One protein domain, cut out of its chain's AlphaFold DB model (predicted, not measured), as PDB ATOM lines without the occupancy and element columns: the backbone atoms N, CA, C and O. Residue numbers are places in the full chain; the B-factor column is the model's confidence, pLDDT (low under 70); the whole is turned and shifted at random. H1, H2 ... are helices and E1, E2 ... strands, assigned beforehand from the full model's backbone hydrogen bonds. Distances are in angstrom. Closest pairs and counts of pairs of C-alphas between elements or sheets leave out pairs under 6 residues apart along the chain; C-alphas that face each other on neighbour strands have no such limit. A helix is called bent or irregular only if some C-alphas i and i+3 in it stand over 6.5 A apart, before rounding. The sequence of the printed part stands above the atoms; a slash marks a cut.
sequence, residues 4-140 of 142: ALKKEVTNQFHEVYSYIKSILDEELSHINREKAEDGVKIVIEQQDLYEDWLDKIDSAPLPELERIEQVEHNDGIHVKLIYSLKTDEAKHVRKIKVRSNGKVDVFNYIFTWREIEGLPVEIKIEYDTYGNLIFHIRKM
ATOM      1  N   ALA A   4      55.331 -34.506  40.161       85.44
ATOM      2  CA  ALA A   4      55.579 -35.834  40.704       85.44
ATOM      3  C   ALA A   4      54.339 -36.422  41.398       85.44
ATOM      4  O   ALA A   4      53.945 -37.541  41.082       85.44
ATOM      5  N   LEU A   5      53.671 -35.642  42.258       86.00
ATOM      6  CA  LEU A   5      52.464 -36.078  42.963       86.00
ATOM      7  C   LEU A   5      51.299 -36.297  41.992       86.00
ATOM      8  O   LEU A   5      50.572 -37.277  42.111       86.00
ATOM      9  N   LYS A   6      51.134 -35.425  40.983       89.12
ATOM     10  CA  LYS A   6      50.099 -35.632  39.952       89.12
ATOM     11  C   LYS A   6      50.331 -36.947  39.209       89.12
ATOM     12  O   LYS A   6      49.386 -37.696  38.992       89.12
ATOM     13  N   LYS A   7      51.579 -37.235  38.835       91.62
ATOM     14  CA  LYS A   7      51.946 -38.476  38.147       91.62
ATOM     15  C   LYS A   7      51.702 -39.712  39.014       91.62
ATOM     16  O   LYS A   7      51.187 -40.702  38.508       91.62
ATOM     17  N   GLU A   8      52.058 -39.653  40.293       91.62
ATOM     18  CA  GLU A   8      51.824 -40.737  41.251       91.62
ATOM     19  C   GLU A   8      50.333 -41.065  41.378       91.62
ATOM     20  O   GLU A   8      49.940 -42.211  41.166       91.62
ATOM     21  N   VAL A   9      49.503 -40.047  41.607       93.00
ATOM     22  CA  VAL A   9      48.045 -40.199  41.719       93.00
ATOM     23  C   VAL A   9      47.439 -40.747  40.424       93.00
ATOM     24  O   VAL A   9      46.586 -41.630  40.466       93.00
ATOM     25  N   THR A  10      47.906 -40.290  39.259       95.06
ATOM     26  CA  THR A  10      47.480 -40.845  37.964       95.06
ATOM     27  C   THR A  10      47.838 -42.323  37.821       95.06
ATOM     28  O   THR A  10      47.025 -43.098  37.324       95.06
ATOM     29  N   ASN A  11      49.028 -42.739  38.256       94.75
ATOM     30  CA  ASN A  11      49.438 -44.141  38.181       94.75
ATOM     31  C   ASN A  11      48.596 -45.027  39.107       94.75
ATOM     32  O   ASN A  11      48.124 -46.071  38.667       94.75
ATOM     33  N   GLN A  12      48.367 -44.585  40.348       94.31
ATOM     34  CA  GLN A  12      47.490 -45.264  41.310       94.31
ATOM     35  C   GLN A  12      46.067 -45.412  40.762       94.31
ATOM     36  O   GLN A  12      45.481 -46.492  40.813       94.31
ATOM     37  N   PHE A  13      45.536 -44.341  40.167       96.06
ATOM     38  CA  PHE A  13      44.237 -44.362  39.509       96.06
ATOM     39  C   PHE A  13      44.188 -45.382  38.364       96.06
ATOM     40  O   PHE A  13      43.254 -46.180  38.300       96.06
ATOM     41  N   HIS A  14      45.183 -45.384  37.472       95.94
ATOM     42  CA  HIS A  14      45.235 -46.325  36.349       95.94
ATOM     43  C   HIS A  14      45.324 -47.782  36.801       95.94
ATOM     44  O   HIS A  14      44.700 -48.636  36.180       95.94
ATOM     45  N   GLU A  15      46.062 -48.066  37.873       94.06
ATOM     46  CA  GLU A  15      46.179 -49.413  38.427       94.06
ATOM     47  C   GLU A  15      44.800 -49.971  38.805       94.06
ATOM     48  O   GLU A  15      44.375 -50.985  38.252       94.06
ATOM     49  N   VAL A  16      44.048 -49.247  39.639       95.19
ATOM     50  CA  VAL A  16      42.695 -49.654  40.061       95.19
ATOM     51  C   VAL A  16      41.722 -49.663  38.885       95.19
ATOM     52  O   VAL A  16      40.971 -50.620  38.688       95.19
ATOM     53  N   TYR A  17      41.731 -48.605  38.073       96.62
ATOM     54  CA  TYR A  17      40.785 -48.467  36.973       96.62
ATOM     55  C   TYR A  17      40.982 -49.537  35.896       96.62
ATOM     56  O   TYR A  17      39.997 -49.973  35.308       96.62
ATOM     57  N   SER A  18      42.209 -50.010  35.663       95.50
ATOM     58  CA  SER A  18      42.466 -51.089  34.702       95.50
ATOM     59  C   SER A  18      41.717 -52.375  35.062       95.50
ATOM     60  O   SER A  18      41.107 -52.993  34.191       95.50
ATOM     61  N   TYR A  19      41.676 -52.720  36.350       94.81
ATOM     62  CA  TYR A  19      40.953 -53.886  36.846       94.81
ATOM     63  C   TYR A  19      39.435 -53.678  36.787       94.81
ATOM     64  O   TYR A  19      38.709 -54.525  36.266       94.81
ATOM     65  N   ILE A  20      38.952 -52.506  37.220       96.00
ATOM     66  CA  ILE A  20      37.533 -52.123  37.093       96.00
ATOM     67  C   ILE A  20      37.079 -52.183  35.633       96.00
ATOM     68  O   ILE A  20      35.972 -52.629  35.348       96.00
ATOM     69  N   LYS A  21      37.923 -51.727  34.704       95.62
ATOM     70  CA  LYS A  21      37.641 -51.723  33.271       95.62
ATOM     71  C   LYS A  21      37.468 -53.142  32.738       95.62
ATOM     72  O   LYS A  21      36.535 -53.361  31.981       95.62
ATOM     73  N   SER A  22      38.296 -54.100  33.161       95.06
ATOM     74  CA  SER A  22      38.124 -55.506  32.774       95.06
ATOM     75  C   SER A  22      36.779 -56.077  33.228       95.06
ATOM     76  O   SER A  22      36.101 -56.707  32.424       95.06
ATOM     77  N   ILE A  23      36.367 -55.797  34.470       95.06
ATOM     78  CA  ILE A  23      35.047 -56.200  34.987       95.06
ATOM     79  C   ILE A  23      33.932 -55.525  34.183       95.06
ATOM     80  O   ILE A  23      32.979 -56.163  33.752       95.06
ATOM     81  N   LEU A  24      34.060 -54.219  33.947       95.06
ATOM     82  CA  LEU A  24      33.069 -53.460  33.198       95.06
ATOM     83  C   LEU A  24      32.901 -53.994  31.771       95.06
ATOM     84  O   LEU A  24      31.774 -54.127  31.306       95.06
ATOM     85  N   ASP A  25      33.997 -54.288  31.074       94.44
ATOM     86  CA  ASP A  25      33.961 -54.785  29.698       94.44
ATOM     87  C   ASP A  25      33.263 -56.162  29.614       94.44
ATOM     88  O   ASP A  25      32.524 -56.413  28.657       94.44
ATOM     89  N   GLU A  26      33.424 -57.023  30.627       94.38
ATOM     90  CA  GLU A  26      32.685 -58.289  30.751       94.38
ATOM     91  C   GLU A  26      31.178 -58.044  30.915       94.38
ATOM     92  O   GLU A  26      30.374 -58.556  30.133       94.38
ATOM     93  N   GLU A  27      30.784 -57.185  31.853       92.81
ATOM     94  CA  GLU A  27      29.373 -56.881  32.118       92.81
ATOM     95  C   GLU A  27      28.670 -56.191  30.942       92.81
ATOM     96  O   GLU A  27      27.513 -56.486  30.620       92.81
ATOM     97  N   LEU A  28      29.369 -55.281  30.258       91.62
ATOM     98  CA  LEU A  28      28.839 -54.588  29.085       91.62
ATOM     99  C   LEU A  28      28.557 -55.545  27.924       91.62
ATOM    100  O   LEU A  28      27.660 -55.266  27.130       91.62
ATOM    101  N   SER A  29      29.249 -56.687  27.843       90.62
ATOM    102  CA  SER A  29      28.999 -57.698  26.807       90.62
ATOM    103  C   SER A  29      27.589 -58.311  26.879       90.62
ATOM    104  O   SER A  29      27.097 -58.873  25.898       90.62
ATOM    105  N   HIS A  30      26.909 -58.161  28.020       87.75
ATOM    106  CA  HIS A  30      25.555 -58.662  28.270       87.75
ATOM    107  C   HIS A  30      24.466 -57.578  28.172       87.75
ATOM    108  O   HIS A  30      23.271 -57.856  28.374       87.75
ATOM    109  N   ILE A  31      24.853 -56.339  27.858       89.69
ATOM    110  CA  ILE A  31      23.956 -55.189  27.753       89.69
ATOM    111  C   ILE A  31      23.743 -54.843  26.283       89.69
ATOM    112  O   ILE A  31      24.685 -54.594  25.540       89.69
ATOM    113  N   ASN A  32      22.477 -54.790  25.878       89.50
ATOM    114  CA  ASN A  32      22.082 -54.295  24.567       89.50
ATOM    115  C   ASN A  32      21.721 -52.805  24.636       89.50
ATOM    116  O   ASN A  32      21.549 -52.227  25.718       89.50
ATOM    117  N   ARG A  33      21.555 -52.188  23.468       87.44
ATOM    118  CA  ARG A  33      21.188 -50.777  23.352       87.44
ATOM    119  C   ARG A  33      19.933 -50.389  24.126       87.44
ATOM    120  O   ARG A  33      19.946 -49.374  24.807       87.44
ATOM    121  N   GLU A  34      18.866 -51.179  24.028       87.19
ATOM    122  CA  GLU A  34      17.571 -50.873  24.654       87.19
ATOM    123  C   GLU A  34      17.710 -50.698  26.173       87.19
ATOM    124  O   GLU A  34      17.334 -49.663  26.720       87.19
ATOM    125  N   LYS A  35      18.380 -51.644  26.845       87.81
ATOM    126  CA  LYS A  35      18.672 -51.537  28.281       87.81
ATOM    127  C   LYS A  35      19.500 -50.293  28.604       87.81
ATOM    128  O   LYS A  35      19.241 -49.617  29.597       87.81
ATOM    129  N   ALA A  36      20.504 -49.989  27.782       87.00
ATOM    130  CA  ALA A  36      21.356 -48.820  27.980       87.00
ATOM    131  C   ALA A  36      20.598 -47.487  27.807       87.00
ATOM    132  O   ALA A  36      20.906 -46.518  28.507       87.00
ATOM    133  N   GLU A  37      19.599 -47.430  26.918       87.69
ATOM    134  CA  GLU A  37      18.737 -46.254  26.718       87.69
ATOM    135  C   GLU A  37      17.829 -45.977  27.926       87.69
ATOM    136  O   GLU A  37      17.645 -44.805  28.283       87.69
ATOM    137  N   ASP A  38      17.319 -47.030  28.571       87.12
ATOM    138  CA  ASP A  38      16.485 -46.950  29.782       87.12
ATOM    139  C   ASP A  38      17.295 -46.665  31.058       87.12
ATOM    140  O   ASP A  38      16.773 -46.153  32.052       87.12
ATOM    141  N   GLY A  39      18.594 -46.949  31.008       91.12
ATOM    142  CA  GLY A  39      19.517 -46.825  32.123       91.12
ATOM    143  C   GLY A  39      19.607 -48.115  32.935       91.12
ATOM    144  O   GLY A  39      18.609 -48.688  33.368       91.12
ATOM    145  N   VAL A  40      20.838 -48.558  33.187       94.25
ATOM    146  CA  VAL A  40      21.124 -49.825  33.871       94.25
ATOM    147  C   VAL A  40      21.904 -49.557  35.147       94.25
ATOM    148  O   VAL A  40      22.808 -48.721  35.173       94.25
ATOM    149  N   LYS A  41      21.572 -50.295  36.207       96.06
ATOM    150  CA  LYS A  41      22.404 -50.400  37.404       96.06
ATOM    151  C   LYS A  41      22.893 -51.839  37.538       96.06
ATOM    152  O   LYS A  41      22.072 -52.735  37.708       96.06
ATOM    153  N   ILE A  42      24.204 -52.034  37.497       95.12
ATOM    154  CA  ILE A  42      24.859 -53.318  37.772       95.12
ATOM    155  C   ILE A  42      25.518 -53.216  39.143       95.12
ATOM    156  O   ILE A  42      26.092 -52.178  39.476       95.12
ATOM    157  N   VAL A  43      25.386 -54.262  39.950       96.00
ATOM    158  CA  VAL A  43      25.966 -54.347  41.292       96.00
ATOM    159  C   VAL A  43      26.710 -55.666  41.381       96.00
ATOM    160  O   VAL A  43      26.106 -56.710  41.141       96.00
ATOM    161  N   ILE A  44      27.993 -55.603  41.715       94.25
ATOM    162  CA  ILE A  44      28.884 -56.761  41.787       94.25
ATOM    163  C   ILE A  44      29.562 -56.750  43.151       94.25
ATOM    164  O   ILE A  44      30.111 -55.727  43.562       94.25
ATOM    165  N   GLU A  45      29.530 -57.880  43.850       93.00
ATOM    166  CA  GLU A  45      30.367 -58.072  45.033       93.00
ATOM    167  C   GLU A  45      31.822 -58.198  44.586       93.00
ATOM    168  O   GLU A  45      32.179 -59.177  43.937       93.00
ATOM    169  N   GLN A  46      32.659 -57.222  44.940       90.50
ATOM    170  CA  GLN A  46      34.082 -57.239  44.600       90.50
ATOM    171  C   GLN A  46      34.927 -56.755  45.782       90.50
ATOM    172  O   GLN A  46      35.634 -55.751  45.705       90.50
ATOM    173  N   GLN A  47      34.850 -57.485  46.897       86.38
ATOM    174  CA  GLN A  47      35.554 -57.127  48.134       86.38
ATOM    175  C   GLN A  47      37.075 -57.058  47.955       86.38
ATOM    176  O   GLN A  47      37.710 -56.193  48.549       86.38
ATOM    177  N   ASP A  48      37.650 -57.897  47.090       87.56
ATOM    178  CA  ASP A  48      39.100 -57.940  46.855       87.56
ATOM    179  C   ASP A  48      39.664 -56.608  46.332       87.56
ATOM    180  O   ASP A  48      40.809 -56.267  46.613       87.56
ATOM    181  N   LEU A  49      38.859 -55.835  45.596       92.75
ATOM    182  CA  LEU A  49      39.252 -54.534  45.048       92.75
ATOM    183  C   LEU A  49      38.892 -53.369  45.988       92.75
ATOM    184  O   LEU A  49      39.288 -52.229  45.748       92.75
ATOM    185  N   TYR A  50      38.139 -53.628  47.059       93.00
ATOM    186  CA  TYR A  50      37.646 -52.578  47.946       93.00
ATOM    187  C   TYR A  50      38.778 -51.866  48.696       93.00
ATOM    188  O   TYR A  50      38.790 -50.639  48.756       93.00
ATOM    189  N   GLU A  51      39.764 -52.611  49.200       91.50
ATOM    190  CA  GLU A  51      40.931 -52.028  49.880       91.50
ATOM    191  C   GLU A  51      41.760 -51.160  48.922       91.50
ATOM    192  O   GLU A  51      42.082 -50.013  49.229       91.50
ATOM    193  N   ASP A  52      42.004 -51.651  47.702       93.56
ATOM    194  CA  ASP A  52      42.678 -50.881  46.653       93.56
ATOM    195  C   ASP A  52      41.909 -49.601  46.297       93.56
ATOM    196  O   ASP A  52      42.513 -48.552  46.070       93.56
ATOM    197  N   TRP A  53      40.574 -49.651  46.268       94.81
ATOM    198  CA  TRP A  53      39.752 -48.459  46.085       94.81
ATOM    199  C   TRP A  53      39.937 -47.466  47.236       94.81
ATOM    200  O   TRP A  53      40.154 -46.277  46.989       94.81
ATOM    201  N   LEU A  54      39.871 -47.921  48.487       93.25
ATOM    202  CA  LEU A  54      40.042 -47.042  49.644       93.25
ATOM    203  C   LEU A  54      41.413 -46.351  49.619       93.25
ATOM    204  O   LEU A  54      41.503 -45.123  49.738       93.25
ATOM    205  N   ASP A  55      42.462 -47.127  49.369       93.06
ATOM    206  CA  ASP A  55      43.840 -46.651  49.392       93.06
ATOM    207  C   ASP A  55      44.171 -45.757  48.197       93.06
ATOM    208  O   ASP A  55      44.775 -44.699  48.367       93.06
ATOM    209  N   LYS A  56      43.771 -46.134  46.981       94.25
ATOM    210  CA  LYS A  56      44.237 -45.478  45.744       94.25
ATOM    211  C   LYS A  56      43.213 -44.525  45.129       94.25
ATOM    212  O   LYS A  56      43.589 -43.701  44.297       94.25
ATOM    213  N   ILE A  57      41.938 -44.591  45.525       94.75
ATOM    214  CA  ILE A  57      40.861 -43.720  45.022       94.75
ATOM    215  C   ILE A  57      40.322 -42.820  46.140       94.75
ATOM    216  O   ILE A  57      40.332 -41.592  46.004       94.75
ATOM    217  N   ASP A  58      39.879 -43.365  47.272       93.19
ATOM    218  CA  ASP A  58      39.275 -42.539  48.329       93.19
ATOM    219  C   ASP A  58      40.295 -41.655  49.048       93.19
ATOM    220  O   ASP A  58      39.967 -40.514  49.396       93.19
ATOM    221  N   SER A  59      41.531 -42.129  49.217       91.75
ATOM    222  CA  SER A  59      42.596 -41.374  49.887       91.75
ATOM    223  C   SER A  59      43.347 -40.400  48.960       91.75
ATOM    224  O   SER A  59      43.944 -39.426  49.426       91.75
ATOM    225  N   ALA A  60      43.266 -40.596  47.637       92.19
ATOM    226  CA  ALA A  60      44.100 -39.889  46.666       92.19
ATOM    227  C   ALA A  60      43.936 -38.353  46.714       92.19
ATOM    228  O   ALA A  60      42.805 -37.855  46.710       92.19
ATOM    229  N   PRO A  61      45.014 -37.551  46.714       91.25
ATOM    230  CA  PRO A  61      44.911 -36.095  46.642       91.25
ATOM    231  C   PRO A  61      44.629 -35.636  45.204       91.25
ATOM    232  O   PRO A  61      45.522 -35.590  44.358       91.25
ATOM    233  N   LEU A  62      43.374 -35.278  44.918       93.00
ATOM    234  CA  LEU A  62      42.976 -34.885  43.565       93.00
ATOM    235  C   LEU A  62      43.506 -33.494  43.176       93.00
ATOM    236  O   LEU A  62      43.360 -32.549  43.955       93.00
ATOM    237  N   PRO A  63      44.095 -33.350  41.971       90.94
ATOM    238  CA  PRO A  63      44.784 -32.131  41.549       90.94
ATOM    239  C   PRO A  63      43.874 -30.935  41.292       90.94
ATOM    240  O   PRO A  63      44.314 -29.796  41.455       90.94
ATOM    241  N   GLU A  64      42.662 -31.173  40.797       91.44
ATOM    242  CA  GLU A  64      41.855 -30.132  40.166       91.44
ATOM    243  C   GLU A  64      40.632 -29.837  41.027       91.44
ATOM    244  O   GLU A  64      39.828 -30.722  41.289       91.44
ATOM    245  N   LEU A  65      40.483 -28.588  41.478       94.44
ATOM    246  CA  LEU A  65      39.240 -28.101  42.076       94.44
ATOM    247  C   LEU A  65      38.344 -27.577  40.951       94.44
ATOM    248  O   LEU A  65      38.586 -26.497  40.417       94.44
ATOM    249  N   GLU A  66      37.316 -28.335  40.590       92.44
ATOM    250  CA  GLU A  66      36.433 -27.994  39.472       92.44
ATOM    251  C   GLU A  66      35.381 -26.963  39.850       92.44
ATOM    252  O   GLU A  66      35.028 -26.092  39.054       92.44
ATOM    253  N   ARG A  67      34.813 -27.102  41.050       93.31
ATOM    254  CA  ARG A  67      33.661 -26.300  41.454       93.31
ATOM    255  C   ARG A  67      33.570 -26.157  42.961       93.31
ATOM    256  O   ARG A  67      33.774 -27.114  43.706       93.31
ATOM    257  N   ILE A  68      33.171 -24.963  43.381       93.94
ATOM    258  CA  ILE A  68      32.693 -24.671  44.728       93.94
ATOM    259  C   ILE A  68      31.241 -24.215  44.592       93.94
ATOM    260  O   ILE A  68      30.944 -23.316  43.808       93.94
ATOM    261  N   GLU A  69      30.337 -24.823  45.348       92.25
ATOM    262  CA  GLU A  69      28.943 -24.394  45.447       92.25
ATOM    263  C   GLU A  69      28.615 -24.073  46.900       92.25
ATOM    264  O   GLU A  69      28.942 -24.840  47.805       92.25
ATOM    265  N   GLN A  70      27.922 -22.961  47.119       91.12
ATOM    266  CA  GLN A  70      27.261 -22.674  48.386       91.12
ATOM    267  C   GLN A  70      25.766 -22.856  48.174       91.12
ATOM    268  O   GLN A  70      25.205 -22.330  47.212       91.12
ATOM    269  N   VAL A  71      25.139 -23.643  49.039       89.00
ATOM    270  CA  VAL A  71      23.710 -23.944  48.961       89.00
ATOM    271  C   VAL A  71      23.083 -23.606  50.300       89.00
ATOM    272  O   VAL A  71      23.473 -24.159  51.328       89.00
ATOM    273  N   GLU A  72      22.114 -22.698  50.286       89.00
ATOM    274  CA  GLU A  72      21.310 -22.395  51.463       89.00
ATOM    275  C   GLU A  72      20.324 -23.535  51.724       89.00
ATOM    276  O   GLU A  72      19.565 -23.951  50.845       89.00
ATOM    277  N   HIS A  73      20.349 -24.052  52.946       86.50
ATOM    278  CA  HIS A  73      19.392 -25.015  53.460       86.50
ATOM    279  C   HIS A  73      18.723 -24.448  54.719       86.50
ATOM    280  O   HIS A  73      19.208 -23.498  55.332       86.50
ATOM    281  N   ASN A  74      17.612 -25.058  55.136       85.81
ATOM    282  CA  ASN A  74      16.871 -24.634  56.331       85.81
ATOM    283  C   ASN A  74      17.715 -24.689  57.617       85.81
ATOM    284  O   ASN A  74      17.434 -23.966  58.567       85.81
ATOM    285  N   ASP A  75      18.728 -25.556  57.656       86.19
ATOM    286  CA  ASP A  75      19.662 -25.718  58.770       86.19
ATOM    287  C   ASP A  75      20.931 -24.855  58.625       86.19
ATOM    288  O   ASP A  75      21.808 -24.919  59.486       86.19
ATOM    289  N   GLY A  76      21.045 -24.046  57.568       87.69
ATOM    290  CA  GLY A  76      22.158 -23.134  57.307       87.69
ATOM    291  C   GLY A  76      22.836 -23.370  55.956       87.69
ATOM    292  O   GLY A  76      22.341 -24.087  55.090       87.69
ATOM    293  N   ILE A  77      23.997 -22.745  55.755       89.12
ATOM    294  CA  ILE A  77      24.738 -22.821  54.489       89.12
ATOM    295  C   ILE A  77      25.522 -24.133  54.426       89.12
ATOM    296  O   ILE A  77      26.269 -24.467  55.347       89.12
ATOM    297  N   HIS A  78      25.361 -24.879  53.336       91.62
ATOM    298  CA  HIS A  78      26.182 -26.048  53.024       91.62
ATOM    299  C   HIS A  78      27.163 -25.679  51.915       91.62
ATOM    300  O   HIS A  78      26.784 -25.056  50.922       91.62
ATOM    301  N   VAL A  79      28.413 -26.107  52.054       93.69
ATOM    302  CA  VAL A  79      29.454 -25.927  51.038       93.69
ATOM    303  C   VAL A  79      29.691 -27.258  50.344       93.69
ATOM    304  O   VAL A  79      29.892 -28.280  50.999       93.69
ATOM    305  N   LYS A  80      29.674 -27.263  49.014       94.44
ATOM    306  CA  LYS A  80      30.071 -28.413  48.203       94.44
ATOM    307  C   LYS A  80      31.339 -28.073  47.437       94.44
ATOM    308  O   LYS A  80      31.384 -27.069  46.733       94.44
ATOM    309  N   LEU A  81      32.340 -28.930  47.554       95.88
ATOM    310  CA  LEU A  81      33.585 -28.871  46.799       95.88
ATOM    311  C   LEU A  81      33.626 -30.074  45.862       95.88
ATOM    312  O   LEU A  81      33.351 -31.198  46.288       95.88
ATOM    313  N   ILE A  82      33.947 -29.842  44.595       96.44
ATOM    314  CA  ILE A  82      34.112 -30.896  43.596       96.44
ATOM    315  C   ILE A  82      35.558 -30.864  43.131       96.44
ATOM    316  O   ILE A  82      35.978 -29.898  42.499       96.44
ATOM    317  N   TYR A  83      36.289 -31.928  43.440       96.69
ATOM    318  CA  TYR A  83      37.633 -32.158  42.941       96.69
ATOM    319  C   TYR A  83      37.628 -33.246  41.874       96.69
ATOM    320  O   TYR A  83      36.756 -34.121  41.888       96.69
ATOM    321  N   SER A  84      38.609 -33.228  40.980       96.81
ATOM    322  CA  SER A  84      38.759 -34.256  39.964       96.81
ATOM    323  C   SER A  84      40.210 -34.565  39.600       96.81
ATOM    324  O   SER A  84      41.144 -33.801  39.855       96.81
ATOM    325  N   LEU A  85      40.362 -35.733  38.985       96.12
ATOM    326  CA  LEU A  85      41.497 -36.139  38.178       96.12
ATOM    327  C   LEU A  85      40.931 -36.665  36.859       96.12
ATOM    328  O   LEU A  85      40.179 -37.641  36.853       96.12
ATOM    329  N   LYS A  86      41.279 -36.026  35.742       95.31
ATOM    330  CA  LYS A  86      40.891 -36.485  34.407       95.31
ATOM    331  C   LYS A  86      42.069 -37.164  33.714       95.31
ATOM    332  O   LYS A  86      43.160 -36.599  33.661       95.31
ATOM    333  N   THR A  87      41.822 -38.343  33.157       94.06
ATOM    334  CA  THR A  87      42.729 -39.054  32.252       94.06
ATOM    335  C   THR A  87      42.066 -39.212  30.883       94.06
ATOM    336  O   THR A  87      40.938 -38.752  30.672       94.06
ATOM    337  N   ASP A  88      42.764 -39.837  29.936       91.50
ATOM    338  CA  ASP A  88      42.223 -40.076  28.594       91.50
ATOM    339  C   ASP A  88      41.063 -41.087  28.605       91.50
ATOM    340  O   ASP A  88      40.176 -41.025  27.756       91.50
ATOM    341  N   GLU A  89      41.034 -42.003  29.578       92.12
ATOM    342  CA  GLU A  89      40.065 -43.104  29.615       92.12
ATOM    343  C   GLU A  89      38.892 -42.877  30.577       92.12
ATOM    344  O   GLU A  89      37.834 -43.504  30.431       92.12
ATOM    345  N   ALA A  90      39.090 -42.051  31.603       96.88
ATOM    346  CA  ALA A  90      38.128 -41.859  32.677       96.88
ATOM    347  C   ALA A  90      38.406 -40.580  33.478       96.88
ATOM    348  O   ALA A  90      39.408 -39.886  33.307       96.88
ATOM    349  N   LYS A  91      37.481 -40.257  34.375       97.19
ATOM    350  CA  LYS A  91      37.567 -39.122  35.283       97.19
ATOM    351  C   LYS A  91      37.179 -39.551  36.685       97.19
ATOM    352  O   LYS A  91      36.030 -39.908  36.932       97.19
ATOM    353  N   HIS A  92      38.111 -39.452  37.617       97.44
ATOM    354  CA  HIS A  92      37.820 -39.576  39.039       97.44
ATOM    355  C   HIS A  92      37.314 -38.239  39.574       97.44
ATOM    356  O   HIS A  92      37.881 -37.185  39.289       97.44
ATOM    357  N   VAL A  93      36.216 -38.273  40.322       97.38
ATOM    358  CA  VAL A  93      35.572 -37.114  40.937       97.38
ATOM    359  C   VAL A  93      35.375 -37.374  42.422       97.38
ATOM    360  O   VAL A  93      34.733 -38.354  42.799       97.38
ATOM    361  N   ARG A  94      35.825 -36.435  43.256       97.06
ATOM    362  CA  ARG A  94      35.501 -36.383  44.683       97.06
ATOM    363  C   ARG A  94      34.564 -35.221  44.965       97.06
ATOM    364  O   ARG A  94      34.889 -34.069  44.686       97.06
ATOM    365  N   LYS A  95      33.408 -35.510  45.560       95.81
ATOM    366  CA  LYS A  95      32.470 -34.501  46.063       95.81
ATOM    367  C   LYS A  95      32.542 -34.466  47.580       95.81
ATOM    368  O   LYS A  95      32.230 -35.457  48.231       95.81
ATOM    369  N   ILE A  96      32.917 -33.321  48.132       95.62
ATOM    370  CA  ILE A  96      32.955 -33.076  49.573       95.62
ATOM    371  C   ILE A  96      31.819 -32.118  49.900       95.62
ATOM    372  O   ILE A  96      31.780 -31.004  49.381       95.62
ATOM    373  N   LYS A  97      30.887 -32.543  50.749       94.31
ATOM    374  CA  LYS A  97      29.791 -31.715  51.245       94.31
ATOM    375  C   LYS A  97      30.013 -31.421  52.723       94.31
ATOM    376  O   LYS A  97      29.965 -32.327  53.545       94.31
ATOM    377  N   VAL A  98      30.193 -30.150  53.054       94.50
ATOM    378  CA  VAL A  98      30.280 -29.649  54.427       94.50
ATOM    379  C   VAL A  98      28.945 -29.011  54.785       94.50
ATOM    380  O   VAL A  98      28.505 -28.064  54.132       94.50
ATOM    381  N   ARG A  99      28.264 -29.556  55.792       93.06
ATOM    382  CA  ARG A  99      26.987 -29.030  56.292       93.06
ATOM    383  C   ARG A  99      27.224 -27.926  57.321       93.06
ATOM    384  O   ARG A  99      28.286 -27.859  57.935       93.06
ATOM    385  N   SER A 100      26.203 -27.110  57.563       89.06
ATOM    386  CA  SER A 100      26.239 -26.012  58.540       89.06
ATOM    387  C   SER A 100      26.569 -26.463  59.969       89.06
ATOM    388  O   SER A 100      27.187 -25.722  60.726       89.06
ATOM    389  N   ASN A 101      26.210 -27.698  60.330       90.94
ATOM    390  CA  ASN A 101      26.527 -28.306  61.623       90.94
ATOM    391  C   ASN A 101      27.935 -28.930  61.702       90.94
ATOM    392  O   ASN A 101      28.240 -29.625  62.668       90.94
ATOM    393  N   GLY A 102      28.773 -28.744  60.679       88.75
ATOM    394  CA  GLY A 102      30.132 -29.285  60.611       88.75
ATOM    395  C   GLY A 102      30.232 -30.733  60.123       88.75
ATOM    396  O   GLY A 102      31.344 -31.227  59.951       88.75
ATOM    397  N   LYS A 103      29.114 -31.428  59.855       93.50
ATOM    398  CA  LYS A 103      29.164 -32.777  59.271       93.50
ATOM    399  C   LYS A 103      29.747 -32.723  57.858       93.50
ATOM    400  O   LYS A 103      29.282 -31.942  57.026       93.50
ATOM    401  N   VAL A 104      30.712 -33.599  57.586       94.00
ATOM    402  CA  VAL A 104      31.345 -33.754  56.273       94.00
ATOM    403  C   VAL A 104      30.907 -35.077  55.657       94.00
ATOM    404  O   VAL A 104      31.091 -36.130  56.261       94.00
ATOM    405  N   ASP A 105      30.324 -35.017  54.463       92.88
ATOM    406  CA  ASP A 105      30.034 -36.186  53.634       92.88
ATOM    407  C   ASP A 105      30.995 -36.173  52.431       92.88
ATOM    408  O   ASP A 105      31.071 -35.171  51.711       92.88
ATOM    409  N   VAL A 106      31.731 -37.262  52.210       93.75
ATOM    410  CA  VAL A 106      32.669 -37.414  51.086       93.75
ATOM    411  C   VAL A 106      32.169 -38.524  50.176       93.75
ATOM    412  O   VAL A 106      31.797 -39.591  50.650       93.75
ATOM    413  N   PHE A 107      32.159 -38.264  48.873       94.44
ATOM    414  CA  PHE A 107      31.766 -39.238  47.865       94.44
ATOM    415  C   PHE A 107      32.798 -39.282  46.747       94.44
ATOM    416  O   PHE A 107      33.170 -38.228  46.223       94.44
ATOM    417  N   ASN A 108      33.199 -40.484  46.345       96.00
ATOM    418  CA  ASN A 108      34.117 -40.712  45.237       96.00
ATOM    419  C   ASN A 108      33.408 -41.464  44.116       96.00
ATOM    420  O   ASN A 108      32.668 -42.414  44.359       96.00
ATOM    421  N   TYR A 109      33.638 -41.017  42.886       97.00
ATOM    422  CA  TYR A 109      33.048 -41.593  41.685       97.00
ATOM    423  C   TYR A 109      34.094 -41.660  40.580       97.00
ATOM    424  O   TYR A 109      34.855 -40.707  40.407       97.00
ATOM    425  N   ILE A 110      34.084 -42.722  39.781       97.88
ATOM    426  CA  ILE A 110      34.795 -42.751  38.500       97.88
ATOM    427  C   ILE A 110      33.755 -42.633  37.389       97.88
ATOM    428  O   ILE A 110      32.763 -43.350  37.380       97.88
ATOM    429  N   PHE A 111      33.972 -41.717  36.458       97.69
ATOM    430  CA  PHE A 111      33.174 -41.575  35.250       97.69
ATOM    431  C   PHE A 111      33.983 -42.065  34.059       97.69
ATOM    432  O   PHE A 111      35.129 -41.655  33.878       97.69
ATOM    433  N   THR A 112      33.392 -42.919  33.235       97.31
ATOM    434  CA  THR A 112      33.949 -43.280  31.931       97.31
ATOM    435  C   THR A 112      32.875 -43.204  30.857       97.31
ATOM    436  O   THR A 112      31.681 -43.281  31.144       97.31
ATOM    437  N   TRP A 113      33.307 -43.022  29.614       95.44
ATOM    438  CA  TRP A 113      32.436 -42.853  28.460       95.44
ATOM    439  C   TRP A 113      32.703 -43.978  27.467       95.44
ATOM    440  O   TRP A 113      33.859 -44.315  27.178       95.44
ATOM    441  N   ARG A 114      31.627 -44.598  26.990       92.81
ATOM    442  CA  ARG A 114      31.664 -45.758  26.094       92.81
ATOM    443  C   ARG A 114      30.574 -45.650  25.041       92.81
ATOM    444  O   ARG A 114      29.674 -44.823  25.140       92.81
ATOM    445  N   GLU A 115      30.673 -46.512  24.042       91.50
ATOM    446  CA  GLU A 115      29.643 -46.702  23.034       91.50
ATOM    447  C   GLU A 115      29.115 -48.135  23.128       91.50
ATOM    448  O   GLU A 115      29.901 -49.082  23.107       91.50
ATOM    449  N   ILE A 116      27.796 -48.291  23.247       90.81
ATOM    450  CA  ILE A 116      27.111 -49.590  23.220       90.81
ATOM    451  C   ILE A 116      26.219 -49.591  21.981       90.81
ATOM    452  O   ILE A 116      25.248 -48.842  21.922       90.81
ATOM    453  N   GLU A 117      26.565 -50.388  20.966       89.69
ATOM    454  CA  GLU A 117      25.798 -50.500  19.708       89.69
ATOM    455  C   GLU A 117      25.476 -49.130  19.051       89.69
ATOM    456  O   GLU A 117      24.351 -48.864  18.610       89.69
ATOM    457  N   GLY A 118      26.461 -48.224  19.006       88.81
ATOM    458  CA  GLY A 118      26.300 -46.873  18.450       88.81
ATOM    459  C   GLY A 118      25.659 -45.849  19.395       88.81
ATOM    460  O   GLY A 118      25.466 -44.698  18.999       88.81
ATOM    461  N   LEU A 119      25.299 -46.238  20.624       90.38
ATOM    462  CA  LEU A 119      24.767 -45.337  21.644       90.38
ATOM    463  C   LEU A 119      25.892 -44.850  22.573       90.38
ATOM    464  O   LEU A 119      26.466 -45.669  23.295       90.38
ATOM    465  N   PRO A 120      26.182 -43.537  22.624       94.19
ATOM    466  CA  PRO A 120      27.108 -42.992  23.607       94.19
ATOM    467  C   PRO A 120      26.488 -43.045  25.007       94.19
ATOM    468  O   PRO A 120      25.398 -42.513  25.252       94.19
ATOM    469  N   VAL A 121      27.207 -43.665  25.934       94.94
ATOM    470  CA  VAL A 121      26.808 -43.819  27.332       94.94
ATOM    471  C   VAL A 121      27.863 -43.245  28.266       94.94
ATOM    472  O   VAL A 121      29.070 -43.347  28.029       94.94
ATOM    473  N   GLU A 122      27.392 -42.659  29.358       96.19
ATOM    474  CA  GLU A 122      28.199 -42.347  30.526       96.19
ATOM    475  C   GLU A 122      27.993 -43.443  31.569       96.19
ATOM    476  O   GLU A 122      26.869 -43.869  31.854       96.19
ATOM    477  N   ILE A 123      29.100 -43.894  32.144       97.44
ATOM    478  CA  ILE A 123      29.130 -44.934  33.157       97.44
ATOM    479  C   ILE A 123      29.722 -44.315  34.413       97.44
ATOM    480  O   ILE A 123      30.892 -43.930  34.439       97.44
ATOM    481  N   LYS A 124      28.897 -44.208  35.452       97.94
ATOM    482  CA  LYS A 124      29.316 -43.791  36.789       97.94
ATOM    483  C   LYS A 124      29.592 -45.033  37.627       97.94
ATOM    484  O   LYS A 124      28.706 -45.864  37.812       97.94
ATOM    485  N   ILE A 125      30.791 -45.100  38.177       97.94
ATOM    486  CA  ILE A 125      31.308 -46.202  38.973       97.94
ATOM    487  C   ILE A 125      31.491 -45.715  40.409       97.94
ATOM    488  O   ILE A 125      32.060 -44.642  40.633       97.94
ATOM    489  N   GLU A 126      31.005 -46.482  41.375       96.94
ATOM    490  CA  GLU A 126      31.166 -46.199  42.802       96.94
ATOM    491  C   GLU A 126      31.227 -47.492  43.611       96.94
ATOM    492  O   GLU A 126      30.689 -48.510  43.180       96.94
ATOM    493  N   TYR A 127      31.836 -47.425  44.792       94.69
ATOM    494  CA  TYR A 127      31.671 -48.455  45.807       94.69
ATOM    495  C   TYR A 127      30.599 -48.052  46.806       94.69
ATOM    496  O   TYR A 127      30.516 -46.888  47.213       94.69
ATOM    497  N   ASP A 128      29.791 -49.020  47.227       90.00
ATOM    498  CA  ASP A 128      28.985 -48.851  48.428       90.00
ATOM    499  C   ASP A 128      29.759 -49.232  49.698       90.00
ATOM    500  O   ASP A 128      30.871 -49.758  49.680       90.00
ATOM    501  N   THR A 129      29.138 -48.947  50.838       84.19
ATOM    502  CA  THR A 129      29.673 -49.240  52.172       84.19
ATOM    503  C   THR A 129      29.770 -50.731  52.497       84.19
ATOM    504  O   THR A 129      30.252 -51.071  53.574       84.19
ATOM    505  N   TYR A 130      29.268 -51.609  51.628       86.25
ATOM    506  CA  TYR A 130      29.302 -53.061  51.798       86.25
ATOM    507  C   TYR A 130      30.366 -53.724  50.910       86.25
ATOM    508  O   TYR A 130      30.466 -54.947  50.907       86.25
ATOM    509  N   GLY A 131      31.163 -52.937  50.177       87.12
ATOM    510  CA  GLY A 131      32.188 -53.457  49.273       87.12
ATOM    511  C   GLY A 131      31.639 -53.901  47.915       87.12
ATOM    512  O   GLY A 131      32.305 -54.654  47.207       87.12
ATOM    513  N   ASN A 132      30.440 -53.447  47.531       94.38
ATOM    514  CA  ASN A 132      29.919 -53.696  46.191       94.38
ATOM    515  C   ASN A 132      30.396 -52.622  45.220       94.38
ATOM    516  O   ASN A 132      30.218 -51.426  45.471       94.38
ATOM    517  N   LEU A 133      30.906 -53.062  44.073       96.62
ATOM    518  CA  LEU A 133      31.197 -52.222  42.922       96.62
ATOM    519  C   LEU A 133      29.905 -52.002  42.130       96.62
ATOM    520  O   LEU A 133      29.232 -52.950  41.718       96.62
ATOM    521  N   ILE A 134      29.538 -50.742  41.927       97.25
ATOM    522  CA  ILE A 134      28.280 -50.355  41.293       97.25
ATOM    523  C   ILE A 134      28.559 -49.585  40.009       97.25
ATOM    524  O   ILE A 134      29.211 -48.540  40.033       97.25
ATOM    525  N   PHE A 135      27.965 -50.044  38.911       97.44
ATOM    526  CA  PHE A 135      27.963 -49.363  37.620       97.44
ATOM    527  C   PHE A 135      26.580 -48.783  37.340       97.44
ATOM    528  O   PHE A 135      25.601 -49.519  37.221       97.44
ATOM    529  N   HIS A 136      26.487 -47.464  37.203       97.00
ATOM    530  CA  HIS A 136      25.295 -46.787  36.693       97.00
ATOM    531  C   HIS A 136      25.557 -46.364  35.257       97.00
ATOM    532  O   HIS A 136      26.347 -45.454  35.013       97.00
ATOM    533  N   ILE A 137      24.876 -47.007  34.322       95.81
ATOM    534  CA  ILE A 137      25.008 -46.770  32.888       95.81
ATOM    535  C   ILE A 137      23.822 -45.933  32.454       95.81
ATOM    536  O   ILE A 137      22.672 -46.289  32.721       95.81
ATOM    537  N   ARG A 138      24.091 -44.804  31.806       94.06
ATOM    538  CA  ARG A 138      23.055 -43.903  31.301       94.06
ATOM    539  C   ARG A 138      23.447 -43.402  29.927       94.06
ATOM    540  O   ARG A 138      24.615 -43.101  29.686       94.06
ATOM    541  N   LYS A 139      22.468 -43.258  29.036       93.06
ATOM    542  CA  LYS A 139      22.676 -42.539  27.777       93.06
ATOM    543  C   LYS A 139      23.185 -41.125  28.053       93.06
ATOM    544  O   LYS A 139      22.723 -40.463  28.987       93.06
ATOM    545  N   MET A 140      24.113 -40.655  27.232       90.00
ATOM    546  CA  MET A 140      24.504 -39.251  27.260       90.00
ATOM    547  C   MET A 140      23.403 -38.418  26.601       90.00
ATOM    548  O   MET A 140      23.020 -38.678  25.459       90.00
TER     549      MET A 140
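AT A GLANCE: This is residues 4 to 140 of the 142 residues of an uncharacterized protein of Persephonella marina (strain DSM 14350 / EX-H1) (UniProt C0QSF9). A broad, twisted wall of seven strands is covered on one face by helices, with the other face bare of named helices. The long helix H1 runs slantwise over that face, H3 crosses the strands beside it, and the short H2 packs by the ends of E5, E6 and E7. The printed part has 137 residues with three named helices and seven named strands, in the order H1 H2 E1 H3 E2 E3 E4 E5 E6 E7, of mixed class. The sheet, E1 E7 E6 E5 E4 E3 E2, is antiparallel throughout. The whole is compact, with a radius of gyration of the C-alphas of 16.2 A and spans of 45 by 38 by 28 A.

IN THESE COORDINATES: H1, residues 4 to 28, begins at C-alpha 4 (55.579, -35.834, 40.704), measures 34.7 A and has a kink of 34 degrees near residue 19. H2 is residues 33 to 38, E1 residues 40 to 45, and H3 residues 47 to 58, 15.1 A. H3 is irregular, but only just: C-alphas 48 and 51 are 6.9 A apart. E2 is residues 64 to 73, 26.6 A; E3 76 to 86, 32.5 A; E4 91 to 98, 22.6 A; E5 104 to 116, 36.9 A. E6 is residues 119 to 127, 25.3 A, and E7 residues 132 to 139, ending at C-alpha 139 (22.676, -42.539, 27.777).

HOW THE PARTS SIT: E2 to E7 form a meander, each strand the antiparallel neighbour of the one before and each successive pair a hairpin. N and O pairs within hydrogen-bond range are N 69 and O 80 for E2 and E3, 2.8 A; N 83 and O 94 for E3 and E4, 2.8 A; N 95 and O 107 for E4 and E5, 2.8 A; N 112 and O 123 for E5 and E6, 3.0 A; N 124 and O 136 for E6 and E7, 2.9 A. Edge strand E1 is antiparallel to E7, with N 42 and O 135 at 2.9 A. H1, H2 and H3 are on the same face, making two layers, helices over a sheet. H1 is at a height of 9.3 A, slantwise at 51 degrees to E5 on the local plane. H3, also at 9.3 A, runs across at 70 degrees to E5 on the local plane. H1, with residues 9 to 16 alone, touches H3; the closest C-alphas, of Gln 12 and Lys 56, are 5.5 A apart. H2 is over none of the strands; its closest C-alpha pair with E7, Glu 37 and Lys 139, is 5.5 A apart. H2 and H3 are apart. Every O i to N i+4 pair is within range in H2, 20 of 21 in H1 and 6 of 8 in H3.

THE WHOLE: The C-alphas farthest apart, of Asn 101 and Glu 117, are 47.4 A apart. The printed part has no cut, its links between named elements are tight, and no printed residue is under 70 in pLDDT.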